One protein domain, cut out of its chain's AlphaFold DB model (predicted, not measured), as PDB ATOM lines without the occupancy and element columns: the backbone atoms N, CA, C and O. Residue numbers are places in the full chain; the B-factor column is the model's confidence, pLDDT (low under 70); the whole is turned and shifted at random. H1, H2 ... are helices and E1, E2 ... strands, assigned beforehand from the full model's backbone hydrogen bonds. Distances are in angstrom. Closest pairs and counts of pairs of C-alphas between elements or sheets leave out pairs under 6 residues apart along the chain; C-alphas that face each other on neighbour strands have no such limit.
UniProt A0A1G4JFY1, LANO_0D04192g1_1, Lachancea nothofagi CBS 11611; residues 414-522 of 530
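AT A GLANCE: This is residues 414 to 522 of the 530 residues of the protein "LANO_0D04192g1_1" of Lachancea nothofagi CBS 11611 (UniProt A0A1G4JFY1). A small head, made of the two-strand sheet E1 E2 with helices H4 and H3, sits at one end of the long helix H2, whose residues 450 to 463 stick out as an arm. H1 is set off from this head, joined to H2 by a long loop. The printed part has 109 residues, with four named helices and two named strands in the order H1 H2 E1 H3 H4 E2; the class is mostly helix, and the sheet is parallel. The whole is loose, with a radius of gyration of the C-alphas of 17.1 A, and flat, spanning 51 by 42 by 22 A.

HOW THE PARTS SIT: E1, residues 484 to 486, and E2, residues 519 to 521, are parallel neighbours with N 486 and O 520 within hydrogen-bond range at 2.9 A. With H3, residues 488 to 493, and H4, residues 501 to 515, they form a strand-helix-strand unit, parallel neighbour strands with helices between them along the chain, whose crossover is right-handed. The closest C-alphas of H4 and E2 are those of Asp 508 and Leu 519, 4.6 A apart. H2, residues 450 to 478, only just touches H4, with 3 pairs of C-alphas within 8 A, the closest being Leu 472 and Cys 511 at 7.0 A; their lines are about perpendicular, at 74 degrees. H2 touches H4 with its residues 472 to 476 alone, and H4 touches H2 with its residues 511 to 515 alone. H2 and H3 are near each other, with 8 pairs of C-alphas within 10 A. H1, residues 414 to 427, is apart from the other five elements. In H1, H2, H3 and H4 every O i to N i+4 pair is within hydrogen-bond range.

IN THESE COORDINATES: H1 begins at C-alpha 414 (159.685, 189.252, 140.790) and is 19.6 A long; H2 is 42.4 A and H4 20.8 A. E2 ends at C-alpha 521 (175.248, 188.525, 148.869).

THE WHOLE: The C-alphas farthest apart are those of Asp 447 and Glu 481, 50.9 A. The link from H1 to H2, residues 428 to 449, is long, and residues 438 to 447 have pLDDT under 70. The printed part has no cut.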
ATOM      1  N   TRP A 414     160.897 189.562 140.019       89.69
ATOM      2  CA  TRP A 414     159.685 189.252 140.790       89.69
ATOM      3  C   TRP A 414     159.787 189.718 142.242       89.69
ATOM      4  O   TRP A 414     158.837 190.303 142.752       89.69
ATOM      5  N   SER A 415     160.934 189.502 142.895       89.94
ATOM      6  CA  SER A 415     161.160 189.957 144.271       89.94
ATOM      7  C   SER A 415     160.968 191.468 144.397       89.94
ATOM      8  O   SER A 415     160.213 191.907 145.262       89.94
ATOM      9  N   GLN A 416     161.573 192.247 143.495       91.31
ATOM     10  CA  GLN A 416     161.396 193.696 143.453       91.31
ATOM     11  C   GLN A 416     159.927 194.069 143.217       91.31
ATOM     12  O   GLN A 416     159.344 194.801 144.010       91.31
ATOM     13  N   TYR A 417     159.288 193.486 142.197       91.81
ATOM     14  CA  TYR A 417     157.886 193.750 141.866       91.81
ATOM     15  C   TYR A 417     156.933 193.497 143.045       91.81
ATOM     16  O   TYR A 417     156.034 194.299 143.306       91.81
ATOM     17  N   PHE A 418     157.122 192.396 143.782       91.62
ATOM     18  CA  PHE A 418     156.296 192.088 144.950       91.62
ATOM     19  C   PHE A 418     156.531 193.049 146.106       91.62
ATOM     20  O   PHE A 418     155.559 193.446 146.749       91.62
ATOM     21  N   ILE A 419     157.782 193.419 146.385       90.25
ATOM     22  CA  ILE A 419     158.090 194.352 147.471       90.25
ATOM     23  C   ILE A 419     157.549 195.743 147.129       90.25
ATOM     24  O   ILE A 419     156.856 196.331 147.959       90.25
ATOM     25  N   ASP A 420     157.752 196.224 145.901       91.56
ATOM     26  CA  ASP A 420     157.215 197.502 145.417       91.56
ATOM     27  C   ASP A 420     155.685 197.517 145.490       91.56
ATOM     28  O   ASP A 420     155.080 198.454 146.020       91.56
ATOM     29  N   GLY A 421     155.048 196.442 145.018       92.75
ATOM     30  CA  GLY A 421     153.603 196.262 145.094       92.75
ATOM     31  C   GLY A 421     153.103 196.250 146.536       92.75
ATOM     32  O   GLY A 421     152.141 196.946 146.857       92.75
ATOM     33  N   PHE A 422     153.763 195.510 147.429       92.38
ATOM     34  CA  PHE A 422     153.404 195.463 148.844       92.38
ATOM     35  C   PHE A 422     153.528 196.836 149.506       92.38
ATOM     36  O   PHE A 422     152.600 197.245 150.198       92.38
ATOM     37  N   TYR A 423     154.615 197.574 149.263       92.44
ATOM     38  CA  TYR A 423     154.781 198.937 149.770       92.44
ATOM     39  C   TYR A 423     153.680 199.861 149.259       92.44
ATOM     40  O   TYR A 423     153.073 200.588 150.049       92.44
ATOM     41  N   TRP A 424     153.367 199.799 147.964       92.38
ATOM     42  CA  TRP A 424     152.301 200.605 147.383       92.38
ATOM     43  C   TRP A 424     150.941 200.283 148.009       92.38
ATOM     44  O   TRP A 424     150.223 201.197 148.403       92.38
ATOM     45  N   TRP A 425     150.607 199.001 148.177       93.12
ATOM     46  CA  TRP A 425     149.355 198.567 148.805       93.12
ATOM     47  C   TRP A 425     149.283 198.922 150.292       93.12
ATOM     48  O   TRP A 425     148.273 199.455 150.750       93.12
ATOM     49  N   ALA A 426     150.341 198.639 151.053       94.75
ATOM     50  CA  ALA A 426     150.384 198.845 152.497       94.75
ATOM     51  C   ALA A 426     150.406 200.329 152.874       94.75
ATOM     52  O   ALA A 426     149.869 200.711 153.913       94.75
ATOM     53  N   THR A 427     151.016 201.164 152.032       92.69
ATOM     54  CA  THR A 427     151.197 202.594 152.304       92.69
ATOM     55  C   THR A 427     150.386 203.489 151.379       92.69
ATOM     56  O   THR A 427     150.567 204.696 151.424       92.69
ATOM     57  N   ALA A 428     149.505 202.944 150.533       90.06
ATOM     58  CA  ALA A 428     148.778 203.694 149.499       90.06
ATOM     59  C   ALA A 428     149.694 204.584 148.625       90.06
ATOM     60  O   ALA A 428     149.304 205.668 148.194       90.06
ATOM     61  N   GLY A 429     150.936 204.139 148.400       84.75
ATOM     62  CA  GLY A 429     151.967 204.875 147.665       84.75
ATOM     63  C   GLY A 429     152.628 206.034 148.424       84.75
ATOM     64  O   GLY A 429     153.422 206.751 147.821       84.75
ATOM     65  N   TYR A 430     152.338 206.233 149.717       85.62
ATOM     66  CA  TYR A 430     152.986 207.273 150.527       85.62
ATOM     67  C   TYR A 430     154.459 206.978 150.818       85.62
ATOM     68  O   TYR A 430     155.229 207.915 151.014       85.62
ATOM     69  N   MET A 431     154.856 205.703 150.857       86.38
ATOM     70  CA  MET A 431     156.246 205.309 151.071       86.38
ATOM     71  C   MET A 431     156.737 204.446 149.919       86.38
ATOM     72  O   MET A 431     156.047 203.530 149.466       86.38
ATOM     73  N   LYS A 432     157.969 204.713 149.493       86.19
ATOM     74  CA  LYS A 432     158.725 203.805 148.640       86.19
ATOM     75  C   LYS A 432     159.663 202.949 149.500       86.19
ATOM     76  O   LYS A 432     160.039 203.384 150.589       86.19
ATOM     77  N   PRO A 433     160.028 201.745 149.041       87.44
ATOM     78  CA  PRO A 433     161.123 200.984 149.629       87.44
ATOM     79  C   PRO A 433     162.423 201.796 149.693       87.44
ATOM     80  O   PRO A 433     162.683 202.624 148.821       87.44
ATOM     81  N   SER A 434     163.273 201.512 150.684       84.44
ATOM     82  CA  SER A 434     164.522 202.257 150.911       84.44
ATOM     83  C   SER A 434     165.495 202.201 149.729       84.44
ATOM     84  O   SER A 434     166.269 203.124 149.530       84.44
ATOM     85  N   TYR A 435     165.444 201.151 148.904       85.69
ATOM     86  CA  TYR A 435     166.279 201.033 147.700       85.69
ATOM     87  C   TYR A 435     165.861 201.969 146.549       85.69
ATOM     88  O   TYR A 435     166.561 202.046 145.541       85.69
ATOM     89  N   HIS A 436     164.752 202.699 146.702       85.12
ATOM     90  CA  HIS A 436     164.357 203.807 145.829       85.12
ATOM     91  C   HIS A 436     164.647 205.186 146.435       85.12
ATOM     92  O   HIS A 436     164.460 206.202 145.753       85.12
ATOM     93  N   GLU A 437     165.044 205.255 147.713       70.25
ATOM     94  CA  GLU A 437     165.316 206.534 148.367       70.25
ATOM     95  C   GLU A 437     166.487 207.245 147.667       70.25
ATOM     96  O   GLU A 437     167.436 206.609 147.200       70.25
ATOM     97  N   PRO A 438     166.397 208.568 147.473       54.75
ATOM     98  CA  PRO A 438     167.466 209.318 146.835       54.75
ATOM     99  C   PRO A 438     168.691 209.415 147.755       54.75
ATOM    100  O   PRO A 438     168.562 209.776 148.923       54.75
ATOM    101  N   GLU A 439     169.884 209.163 147.205       57.97
ATOM    102  CA  GLU A 439     171.099 209.813 147.711       57.97
ATOM    103  C   GLU A 439     170.913 211.332 147.562       57.97
ATOM    104  O   GLU A 439     170.305 211.772 146.584       57.97
ATOM    105  N   GLU A 440     171.360 212.089 148.568       54.25
ATOM    106  CA  GLU A 440     171.104 213.520 148.804       54.25
ATOM    107  C   GLU A 440     170.841 214.365 147.537       54.25
ATOM    108  O   GLU A 440     171.599 214.338 146.567       54.25
ATOM    109  N   GLU A 441     169.763 215.161 147.564       51.22
ATOM    110  CA  GLU A 441     169.422 216.099 146.488       51.22
ATOM    111  C   GLU A 441     170.535 217.148 146.327       51.22
ATOM    112  O   GLU A 441     170.653 218.088 147.111       51.22
ATOM    113  N   LEU A 442     171.361 216.993 145.291       55.12
ATOM    114  CA  LEU A 442     172.295 218.028 144.856       55.12
ATOM    115  C   LEU A 442     171.504 219.213 144.291       55.12
ATOM    116  O   LEU A 442     170.727 219.052 143.347       55.12
ATOM    117  N   GLU A 443     171.727 220.402 144.852       54.09
ATOM    118  CA  GLU A 443     171.142 221.644 144.348       54.09
ATOM    119  C   GLU A 443     171.493 221.830 142.860       54.09
ATOM    120  O   GLU A 443     172.663 221.859 142.460       54.09
ATOM    121  N   THR A 444     170.458 221.941 142.025       55.53
ATOM    122  CA  THR A 444     170.588 222.239 140.598       55.53
ATOM    123  C   THR A 444     170.957 223.704 140.419       55.53
ATOM    124  O   THR A 444     170.100 224.584 140.520       55.53
ATOM    125  N   GLU A 445     172.222 223.975 140.114       56.94
ATOM    126  CA  GLU A 445     172.612 225.263 139.548       56.94
ATOM    127  C   GLU A 445     172.360 225.239 138.041       56.94
ATOM    128  O   GLU A 445     172.938 224.441 137.301       56.94
ATOM    129  N   LEU A 446     171.465 226.114 137.594       55.72
ATOM    130  CA  LEU A 446     171.242 226.392 136.180       55.72
ATOM    131  C   LEU A 446     172.430 227.227 135.661       55.72
ATOM    132  O   LEU A 446     172.914 228.097 136.382       55.72
ATOM    133  N   ASP A 447     172.875 226.968 134.427       63.31
ATOM    134  CA  ASP A 447     173.997 227.633 133.724       63.31
ATOM    135  C   ASP A 447     175.432 227.145 134.038       63.31
ATOM    136  O   ASP A 447     176.375 227.940 134.053       63.31
ATOM    137  N   ARG A 448     175.638 225.831 134.213       73.00
ATOM    138  CA  ARG A 448     176.993 225.241 134.276       73.00
ATOM    139  C   ARG A 448     177.657 225.143 132.903       73.00
ATOM    140  O   ARG A 448     177.017 224.783 131.913       73.00
ATOM    141  N   ASP A 449     178.960 225.414 132.846       82.31
ATOM    142  CA  ASP A 449     179.764 225.149 131.643       82.31
ATOM    143  C   ASP A 449     179.845 223.629 131.391       82.31
ATOM    144  O   ASP A 449     179.845 222.836 132.335       82.31
ATOM    145  N   ASN A 450     179.964 223.189 130.132       85.19
ATOM    146  CA  ASN A 450     180.079 221.763 129.790       85.19
ATOM    147  C   ASN A 450     181.220 221.100 130.572       85.19
ATOM    148  O   ASN A 450     181.090 219.975 131.041       85.19
ATOM    149  N   LEU A 451     182.326 221.822 130.763       82.19
ATOM    150  CA  LEU A 451     183.449 221.333 131.549       82.19
ATOM    151  C   LEU A 451     183.091 221.113 133.025       82.19
ATOM    152  O   LEU A 451     183.511 220.117 133.603       82.19
ATOM    153  N   GLU A 452     182.303 221.996 133.636       83.25
ATOM    154  CA  GLU A 452     181.849 221.822 135.020       83.25
ATOM    155  C   GLU A 452     180.968 220.578 135.143       83.25
ATOM    156  O   GLU A 452     181.190 219.764 136.036       83.25
ATOM    157  N   ILE A 453     180.054 220.369 134.191       86.88
ATOM    158  CA  ILE A 453     179.219 219.160 134.123       86.88
ATOM    159  C   ILE A 453     180.097 217.908 134.012       86.88
ATOM    160  O   ILE A 453     179.907 216.947 134.758       86.88
ATOM    161  N   VAL A 454     181.087 217.919 133.113       89.06
ATOM    162  CA  VAL A 454     182.050 216.819 132.940       89.06
ATOM    163  C   VAL A 454     182.786 216.530 134.245       89.06
ATOM    164  O   VAL A 454     182.861 215.373 134.653       89.06
ATOM    165  N   LEU A 455     183.303 217.557 134.923       85.50
ATOM    166  CA  LEU A 455     184.004 217.392 136.196       85.50
ATOM    167  C   LEU A 455     183.096 216.833 137.291       85.50
ATOM    168  O   LEU A 455     183.535 215.965 138.046       85.50
ATOM    169  N   SER A 456     181.848 217.296 137.370       86.38
ATOM    170  CA  SER A 456     180.862 216.775 138.317       86.38
ATOM    171  C   SER A 456     180.551 215.302 138.044       86.38
ATOM    172  O   SER A 456     180.566 214.506 138.978       86.38
ATOM    173  N   LEU A 457     180.377 214.904 136.778       91.06
ATOM    174  CA  LEU A 457     180.163 213.500 136.405       91.06
ATOM    175  C   LEU A 457     181.365 212.620 136.772       91.06
ATOM    176  O   LEU A 457     181.190 211.564 137.378       91.06
ATOM    177  N   VAL A 458     182.593 213.048 136.460       90.81
ATOM    178  CA  VAL A 458     183.802 212.310 136.874       90.81
ATOM    179  C   VAL A 458     183.864 212.211 138.404       90.81
ATOM    180  O   VAL A 458     184.163 211.144 138.942       90.81
ATOM    181  N   GLY A 459     183.529 213.296 139.108       86.31
ATOM    182  CA  GLY A 459     183.496 213.355 140.571       86.31
ATOM    183  C   GLY A 459     182.496 212.379 141.173       86.31
ATOM    184  O   GLY A 459     182.843 211.670 142.114       86.31
ATOM    185  N   TYR A 460     181.307 212.268 140.580       90.19
ATOM    186  CA  TYR A 460     180.294 211.293 140.970       90.19
ATOM    187  C   TYR A 460     180.833 209.856 140.900       90.19
ATOM    188  O   TYR A 460     180.801 209.137 141.899       90.19
ATOM    189  N   PHE A 461     181.409 209.441 139.765       92.75
ATOM    190  CA  PHE A 461     181.947 208.081 139.626       92.75
ATOM    191  C   PHE A 461     183.118 207.816 140.587       92.75
ATOM    192  O   PHE A 461     183.184 206.749 141.194       92.75
ATOM    193  N   HIS A 462     184.013 208.785 140.798       90.56
ATOM    194  CA  HIS A 462     185.133 208.654 141.746       90.56
ATOM    195  C   HIS A 462     184.669 208.614 143.209       90.56
ATOM    196  O   HIS A 462     185.219 207.859 144.018       90.56
ATOM    197  N   GLY A 463     183.634 209.384 143.546       88.38
ATOM    198  CA  GLY A 463     182.956 209.335 144.838       88.38
ATOM    199  C   GLY A 463     182.371 207.951 145.105       88.38
ATOM    200  O   GLY A 463     182.598 207.386 146.172       88.38
ATOM    201  N   ARG A 464     181.738 207.343 144.095       91.31
ATOM    202  CA  ARG A 464     181.223 205.970 144.181       91.31
ATOM    203  C   ARG A 464     182.307 204.915 144.359       91.31
ATOM    204  O   ARG A 464     182.108 204.000 145.150       91.31
ATOM    205  N   ILE A 465     183.456 205.045 143.686       92.69
ATOM    206  CA  ILE A 465     184.612 204.161 143.936       92.69
ATOM    207  C   ILE A 465     185.041 204.266 145.406       92.69
ATOM    208  O   ILE A 465     185.281 203.247 146.049       92.69
ATOM    209  N   SER A 466     185.112 205.492 145.937       90.81
ATOM    210  CA  SER A 466     185.511 205.745 147.328       90.81
ATOM    211  C   SER A 466     184.529 205.143 148.331       90.81
ATOM    212  O   SER A 466     184.954 204.429 149.234       90.81
ATOM    213  N   LEU A 467     183.228 205.379 148.139       92.12
ATOM    214  CA  LEU A 467     182.172 204.814 148.977       92.12
ATOM    215  C   LEU A 467     182.206 203.283 148.955       92.12
ATOM    216  O   LEU A 467     182.266 202.656 150.006       92.12
ATOM    217  N   LEU A 468     182.248 202.686 147.759       94.88
ATOM    218  CA  LEU A 468     182.310 201.236 147.593       94.88
ATOM    219  C   LEU A 468     183.524 200.636 148.313       94.88
ATOM    220  O   LEU A 468     183.389 199.630 149.005       94.88
ATOM    221  N   TYR A 469     184.703 201.246 148.159       94.38
ATOM    222  CA  TYR A 469     185.925 200.763 148.793       94.38
ATOM    223  C   TYR A 469     185.845 200.821 150.323       94.38
ATOM    224  O   TYR A 469     186.122 199.816 150.973       94.38
ATOM    225  N   GLU A 470     185.453 201.961 150.901       93.94
ATOM    226  CA  GLU A 470     185.377 202.111 152.360       93.94
ATOM    227  C   GLU A 470     184.300 201.204 152.970       93.94
ATOM    228  O   GLU A 470     184.560 200.539 153.972       93.94
ATOM    229  N   SER A 471     183.130 201.086 152.332       95.50
ATOM    230  CA  SER A 471     182.075 200.176 152.790       95.50
ATOM    231  C   SER A 471     182.501 198.709 152.716       95.50
ATOM    232  O   SER A 471     182.243 197.950 153.647       95.50
ATOM    233  N   LEU A 472     183.181 198.284 151.644       95.69
ATOM    234  CA  LEU A 472     183.712 196.919 151.562       95.69
ATOM    235  C   LEU A 472     184.812 196.676 152.592       95.69
ATOM    236  O   LEU A 472     184.823 195.624 153.225       95.69
ATOM    237  N   LYS A 473     185.710 197.643 152.789       95.00
ATOM    238  CA  LYS A 473     186.780 197.565 153.784       95.00
ATOM    239  C   LYS A 473     186.218 197.362 155.188       95.00
ATOM    240  O   LYS A 473     186.677 196.460 155.881       95.00
ATOM    241  N   GLU A 474     185.203 198.130 155.582       95.50
ATOM    242  CA  GLU A 474     184.549 197.991 156.890       95.50
ATOM    243  C   GLU A 474     183.985 196.576 157.097       95.50
ATOM    244  O   GLU A 474     184.226 195.943 158.128       95.50
ATOM    245  N   VAL A 475     183.283 196.032 156.099       95.88
ATOM    246  CA  VAL A 475     182.727 194.674 156.193       95.88
ATOM    247  C   VAL A 475     183.838 193.616 156.198       95.88
ATOM    248  O   VAL A 475     183.777 192.651 156.956       95.88
ATOM    249  N   VAL A 476     184.881 193.784 155.385       95.38
ATOM    250  CA  VAL A 476     186.020 192.855 155.309       95.38
ATOM    251  C   VAL A 476     186.804 192.809 156.623       95.38
ATOM    252  O   VAL A 476     187.207 191.719 157.039       95.38
ATOM    253  N   GLU A 477     187.027 193.965 157.256       94.44
ATOM    254  CA  GLU A 477     187.760 194.111 158.522       94.44
ATOM    255  C   GLU A 477     186.964 193.586 159.723       94.44
ATOM    256  O   GLU A 477     187.559 193.117 160.691       94.44
ATOM    257  N   THR A 478     185.631 193.625 159.660       93.81
ATOM    258  CA  THR A 478     184.742 193.092 160.709       93.81
ATOM    259  C   THR A 478     184.387 191.615 160.520       93.81
ATOM    260  O   THR A 478     183.821 190.998 161.423       93.81
ATOM    261  N   CYS A 479     184.712 191.030 159.365       91.94
ATOM    262  CA  CYS A 479     184.403 189.644 159.035       91.94
ATOM    263  C   CYS A 479     185.575 188.702 159.354       91.94
ATOM    264  O   CYS A 479     186.595 188.683 158.654       91.94
ATOM    265  N   ASP A 480     185.375 187.863 160.373       89.94
ATOM    266  CA  ASP A 480     186.301 186.791 160.765       89.94
ATOM    267  C   ASP A 480     186.186 185.532 159.879       89.94
ATOM    268  O   ASP A 480     187.036 184.643 159.946       89.94
ATOM    269  N   GLU A 481     185.139 185.432 159.057       90.94
ATOM    270  CA  GLU A 481     184.902 184.285 158.175       90.94
ATOM    271  C   GLU A 481     185.760 184.349 156.897       90.94
ATOM    272  O   GLU A 481     186.229 185.409 156.469       90.94
ATOM    273  N   GLU A 482     185.955 183.188 156.259       90.25
ATOM    274  CA  GLU A 482     186.657 183.095 154.970       90.25
ATOM    275  C   GLU A 482     185.882 183.784 153.837       90.25
ATOM    276  O   GLU A 482     186.494 184.312 152.909       90.25
ATOM    277  N   ILE A 483     184.546 183.791 153.919       94.31
ATOM    278  CA  ILE A 483     183.647 184.397 152.933       94.31
ATOM    279  C   ILE A 483     182.916 185.569 153.574       94.31
ATOM    280  O   ILE A 483     182.191 185.415 154.555       94.31
ATOM    281  N   VAL A 484     183.063 186.749 152.976       95.69
ATOM    282  CA  VAL A 484     182.395 187.962 153.440       95.69
ATOM    283  C   VAL A 484     180.935 187.920 153.018       95.69
ATOM    284  O   VAL A 484     180.632 187.938 151.830       95.69
ATOM    285  N   THR A 485     180.010 187.886 153.975       95.06
ATOM    286  CA  THR A 485     178.578 187.836 153.658       95.06
ATOM    287  C   THR A 485     177.903 189.185 153.896       95.06
ATOM    288  O   THR A 485     177.851 189.659 155.029       95.06
ATOM    289  N   VAL A 486     177.308 189.769 152.853       94.62
ATOM    290  CA  VAL A 486     176.585 191.054 152.922       94.62
ATOM    291  C   VAL A 486     175.081 190.888 152.711       94.62
ATOM    292  O   VAL A 486     174.605 189.908 152.134       94.62
ATOM    293  N   SER A 487     174.307 191.850 153.213       92.25
ATOM    294  CA  SER A 487     172.852 191.884 153.051       92.25
ATOM    295  C   SER A 487     172.436 192.732 151.834       92.25
ATOM    296  O   SER A 487     173.186 193.599 151.403       92.25
ATOM    297  N   PRO A 488     171.207 192.577 151.319       88.31
ATOM    298  CA  PRO A 488     170.630 193.471 150.304       88.31
ATOM    299  C   PRO A 488     170.613 194.953 150.723       88.31
ATOM    300  O   PRO A 488     170.714 195.854 149.890       88.31
ATOM    301  N   VAL A 489     170.518 195.208 152.033       88.62
ATOM    302  CA  VAL A 489     170.574 196.560 152.607       88.62
ATOM    303  C   VAL A 489     171.955 197.178 152.404       88.62
ATOM    304  O   VAL A 489     172.034 198.362 152.098       88.62
ATOM    305  N   PHE A 490     173.025 196.381 152.509       92.25
ATOM    306  CA  PHE A 490     174.378 196.843 152.198       92.25
ATOM    307  C   PHE A 490     174.451 197.361 150.761       92.25
ATOM    308  O   PHE A 490     174.875 198.490 150.569       92.25
ATOM    309  N   LEU A 491     173.956 196.596 149.780       92.25
ATOM    310  CA  LEU A 491     173.962 197.001 148.367       92.25
ATOM    311  C   LEU A 491     173.196 198.305 148.141       92.25
ATOM    312  O   LEU A 491     173.690 199.200 147.465       92.25
ATOM    313  N   SER A 492     172.024 198.426 148.764       88.44
ATOM    314  CA  SER A 492     171.209 199.641 148.664       88.44
ATOM    315  C   SER A 492     171.940 200.862 149.239       88.44
ATOM    316  O   SER A 492     171.846 201.946 148.679       88.44
ATOM    317  N   ALA A 493     172.710 200.686 150.320       89.31
ATOM    318  CA  ALA A 493     173.469 201.762 150.964       89.31
ATOM    319  C   ALA A 493     174.681 202.251 150.150       89.31
ATOM    320  O   ALA A 493     175.158 203.357 150.382       89.31
ATOM    321  N   ILE A 494     175.179 201.443 149.208       91.19
ATOM    322  CA  ILE A 494     176.260 201.811 148.276       91.19
ATOM    323  C   ILE A 494     175.743 202.078 146.846       91.19
ATOM    324  O   ILE A 494     176.533 202.143 145.899       91.19
ATOM    325  N   SER A 495     174.420 202.224 146.683       89.56
ATOM    326  CA  SER A 495     173.719 202.465 145.411       89.56
ATOM    327  C   SER A 495     173.938 201.403 144.329       89.56
ATOM    328  O   SER A 495     174.137 201.708 143.149       89.56
ATOM    329  N   PHE A 496     173.930 200.132 144.726       93.06
ATOM    330  CA  PHE A 496     173.868 198.987 143.814       93.06
ATOM    331  C   PHE A 496     172.496 198.316 143.885       93.06
ATOM    332  O   PHE A 496     171.817 198.359 144.915       93.06
ATOM    333  N   ASP A 497     172.088 197.671 142.792       92.56
ATOM    334  CA  ASP A 497     170.802 196.995 142.716       92.56
ATOM    335  C   ASP A 497     170.818 195.743 143.597       92.56
ATOM    336  O   ASP A 497     171.522 194.760 143.348       92.56
ATOM    337  N   CYS A 498     170.008 195.770 144.651       91.69
ATOM    338  CA  CYS A 498     169.960 194.691 145.618       91.69
ATOM    339  C   CYS A 498     169.210 193.442 145.125       91.69
ATOM    340  O   CYS A 498     169.168 192.452 145.857       91.69
ATOM    341  N   PHE A 499     168.683 193.444 143.897       92.31
ATOM    342  CA  PHE A 499     168.044 192.309 143.227       92.31
ATOM    343  C   PHE A 499     168.820 191.800 142.004       92.31
ATOM    344  O   PHE A 499     168.459 190.756 141.454       92.31
ATOM    345  N   SER A 500     169.874 192.500 141.576       92.38
ATOM    346  CA  SER A 500     170.625 192.133 140.378       92.38
ATOM    347  C   SER A 500     171.725 191.118 140.687       92.38
ATOM    348  O   SER A 500     172.698 191.412 141.380       92.38
ATOM    349  N   ALA A 501     171.618 189.923 140.098       90.81
ATOM    350  CA  ALA A 501     172.670 188.905 140.186       90.81
ATOM    351  C   ALA A 501     174.020 189.427 139.659       90.81
ATOM    352  O   ALA A 501     175.070 189.090 140.195       90.81
ATOM    353  N   ARG A 502     173.987 190.322 138.667       91.25
ATOM    354  CA  ARG A 502     175.191 190.937 138.101       91.25
ATOM    355  C   ARG A 502     175.899 191.855 139.087       91.25
ATOM    356  O   ARG A 502     177.125 191.908 139.082       91.25
ATOM    357  N   ASP A 503     175.147 192.576 139.914       95.00
ATOM    358  CA  ASP A 503     175.737 193.403 140.968       95.00
ATOM    359  C   ASP A 503     176.322 192.536 142.083       95.00
ATOM    360  O   ASP A 503     177.341 192.898 142.666       95.00
ATOM    361  N   TYR A 504     175.753 191.353 142.330       95.00
ATOM    362  CA  TYR A 504     176.327 190.397 143.277       95.00
ATOM    363  C   TYR A 504     177.672 189.864 142.766       95.00
ATOM    364  O   TYR A 504     178.655 189.888 143.506       95.00
ATOM    365  N   ASP A 505     177.724 189.446 141.498       94.31
ATOM    366  CA  ASP A 505     178.945 188.955 140.853       94.31
ATOM    367  C   ASP A 505     180.020 190.049 140.792       94.31
ATOM    368  O   ASP A 505     181.181 189.816 141.132       94.31
ATOM    369  N   PHE A 506     179.627 191.279 140.440       95.94
ATOM    370  CA  PHE A 506     180.516 192.439 140.460       95.94
ATOM    371  C   PHE A 506     181.120 192.670 141.852       95.94
ATOM    372  O   PHE A 506     182.332 192.883 141.960       95.94
ATOM    373  N   LEU A 507     180.311 192.603 142.917       96.56
ATOM    374  CA  LEU A 507     180.792 192.780 144.287       96.56
ATOM    375  C   LEU A 507     181.745 191.660 144.727       96.56
ATOM    376  O   LEU A 507     182.738 191.957 145.393       96.56
ATOM    377  N   ASP A 508     181.506 190.405 144.335       95.81
ATOM    378  CA  ASP A 508     182.464 189.314 144.573       95.81
ATOM    379  C   ASP A 508     183.791 189.584 143.853       95.81
ATOM    380  O   ASP A 508     184.862 189.575 144.467       95.81
ATOM    381  N   CYS A 509     183.739 189.910 142.559       94.44
ATOM    382  CA  CYS A 509     184.932 190.179 141.762       94.44
ATOM    383  C   CYS A 509     185.749 191.359 142.304       94.44
ATOM    384  O   CYS A 509     186.974 191.250 142.438       94.44
ATOM    385  N   ILE A 510     185.103 192.481 142.639       93.38
ATOM    386  CA  ILE A 510     185.803 193.670 143.135       93.38
ATOM    387  C   ILE A 510     186.338 193.454 144.559       93.38
ATOM    388  O   ILE A 510     187.463 193.866 144.848       93.38
ATOM    389  N   CYS A 511     185.613 192.729 145.422       94.50
ATOM    390  CA  CYS A 511     186.078 192.393 146.769       94.50
ATOM    391  C   CYS A 511     187.321 191.494 146.718       94.50
ATOM    392  O   CYS A 511     188.335 191.790 147.357       94.50
ATOM    393  N   ARG A 512     187.320 190.467 145.857       92.00
ATOM    394  CA  ARG A 512     188.516 189.648 145.599       92.00
ATOM    395  C   ARG A 512     189.665 190.488 145.063       92.00
ATOM    396  O   ARG A 512     190.813 190.276 145.441       92.00
ATOM    397  N   LYS A 513     189.376 191.437 144.173       88.75
ATOM    398  CA  LYS A 513     190.396 192.291 143.561       88.75
ATOM    399  C   LYS A 513     191.062 193.231 144.563       88.75
ATOM    400  O   LYS A 513     192.277 193.390 144.486       88.75
ATOM    401  N   TRP A 514     190.304 193.841 145.467       91.25
ATOM    402  CA  TRP A 514     190.835 194.832 146.407       91.25
ATOM    403  C   TRP A 514     191.300 194.237 147.736       91.25
ATOM    404  O   TRP A 514     192.280 194.719 148.297       91.25
ATOM    405  N   PHE A 515     190.651 193.174 148.212       92.06
ATOM    406  CA  PHE A 515     190.875 192.622 149.552       92.06
ATOM    407  C   PHE A 515     191.303 191.153 149.562       92.06
ATOM    408  O   PHE A 515     191.575 190.609 150.630       92.06
ATOM    409  N   ASN A 516     191.370 190.497 148.396       90.81
ATOM    410  CA  ASN A 516     191.671 189.068 148.275       90.81
ATOM    411  C   ASN A 516     190.748 188.177 149.131       90.81
ATOM    412  O   ASN A 516     191.171 187.140 149.642       90.81
ATOM    413  N   LYS A 517     189.482 188.587 149.295       92.81
ATOM    414  CA  LYS A 517     188.437 187.802 149.960       92.81
ATOM    415  C   LYS A 517     187.235 187.598 149.031       92.81
ATOM    416  O   LYS A 517     186.849 188.546 148.348       92.81
ATOM    417  N   PRO A 518     186.645 186.392 148.992       95.44
ATOM    418  CA  PRO A 518     185.362 186.172 148.338       95.44
ATOM    419  C   PRO A 518     184.239 186.885 149.098       95.44
ATOM    420  O   PRO A 518     184.266 186.960 150.331       95.44
ATOM    421  N   LEU A 519     183.238 187.368 148.367       95.75
ATOM    422  CA  LEU A 519     182.042 187.994 148.918       95.75
ATOM    423  C   LEU A 519     180.782 187.309 148.389       95.75
ATOM    424  O   LEU A 519     180.659 187.009 147.207       95.75
ATOM    425  N   GLN A 520     179.821 187.087 149.281       95.25
ATOM    426  CA  GLN A 520     178.514 186.535 148.956       95.25
ATOM    427  C   GLN A 520     177.403 187.478 149.420       95.25
ATOM    428  O   GLN A 520     177.365 187.916 150.572       95.25
ATOM    429  N   VAL A 521     176.452 187.757 148.533       92.25
ATOM    430  CA  VAL A 521     175.248 188.525 148.869       92.25
ATOM    431  C   VAL A 521     174.137 187.569 149.297       92.25
ATOM    432  O   VAL A 521     173.836 186.595 148.604       92.25
ATOM    433  N   LYS A 522     173.486 187.843 150.432       89.31
ATOM    434  CA  LYS A 522     172.263 187.128 150.829       89.31
ATOM    435  C   LYS A 522     171.128 187.519 149.881       89.31
ATOM    436  O   LYS A 522     170.621 188.631 149.970       89.31
TER     437      LYS A 522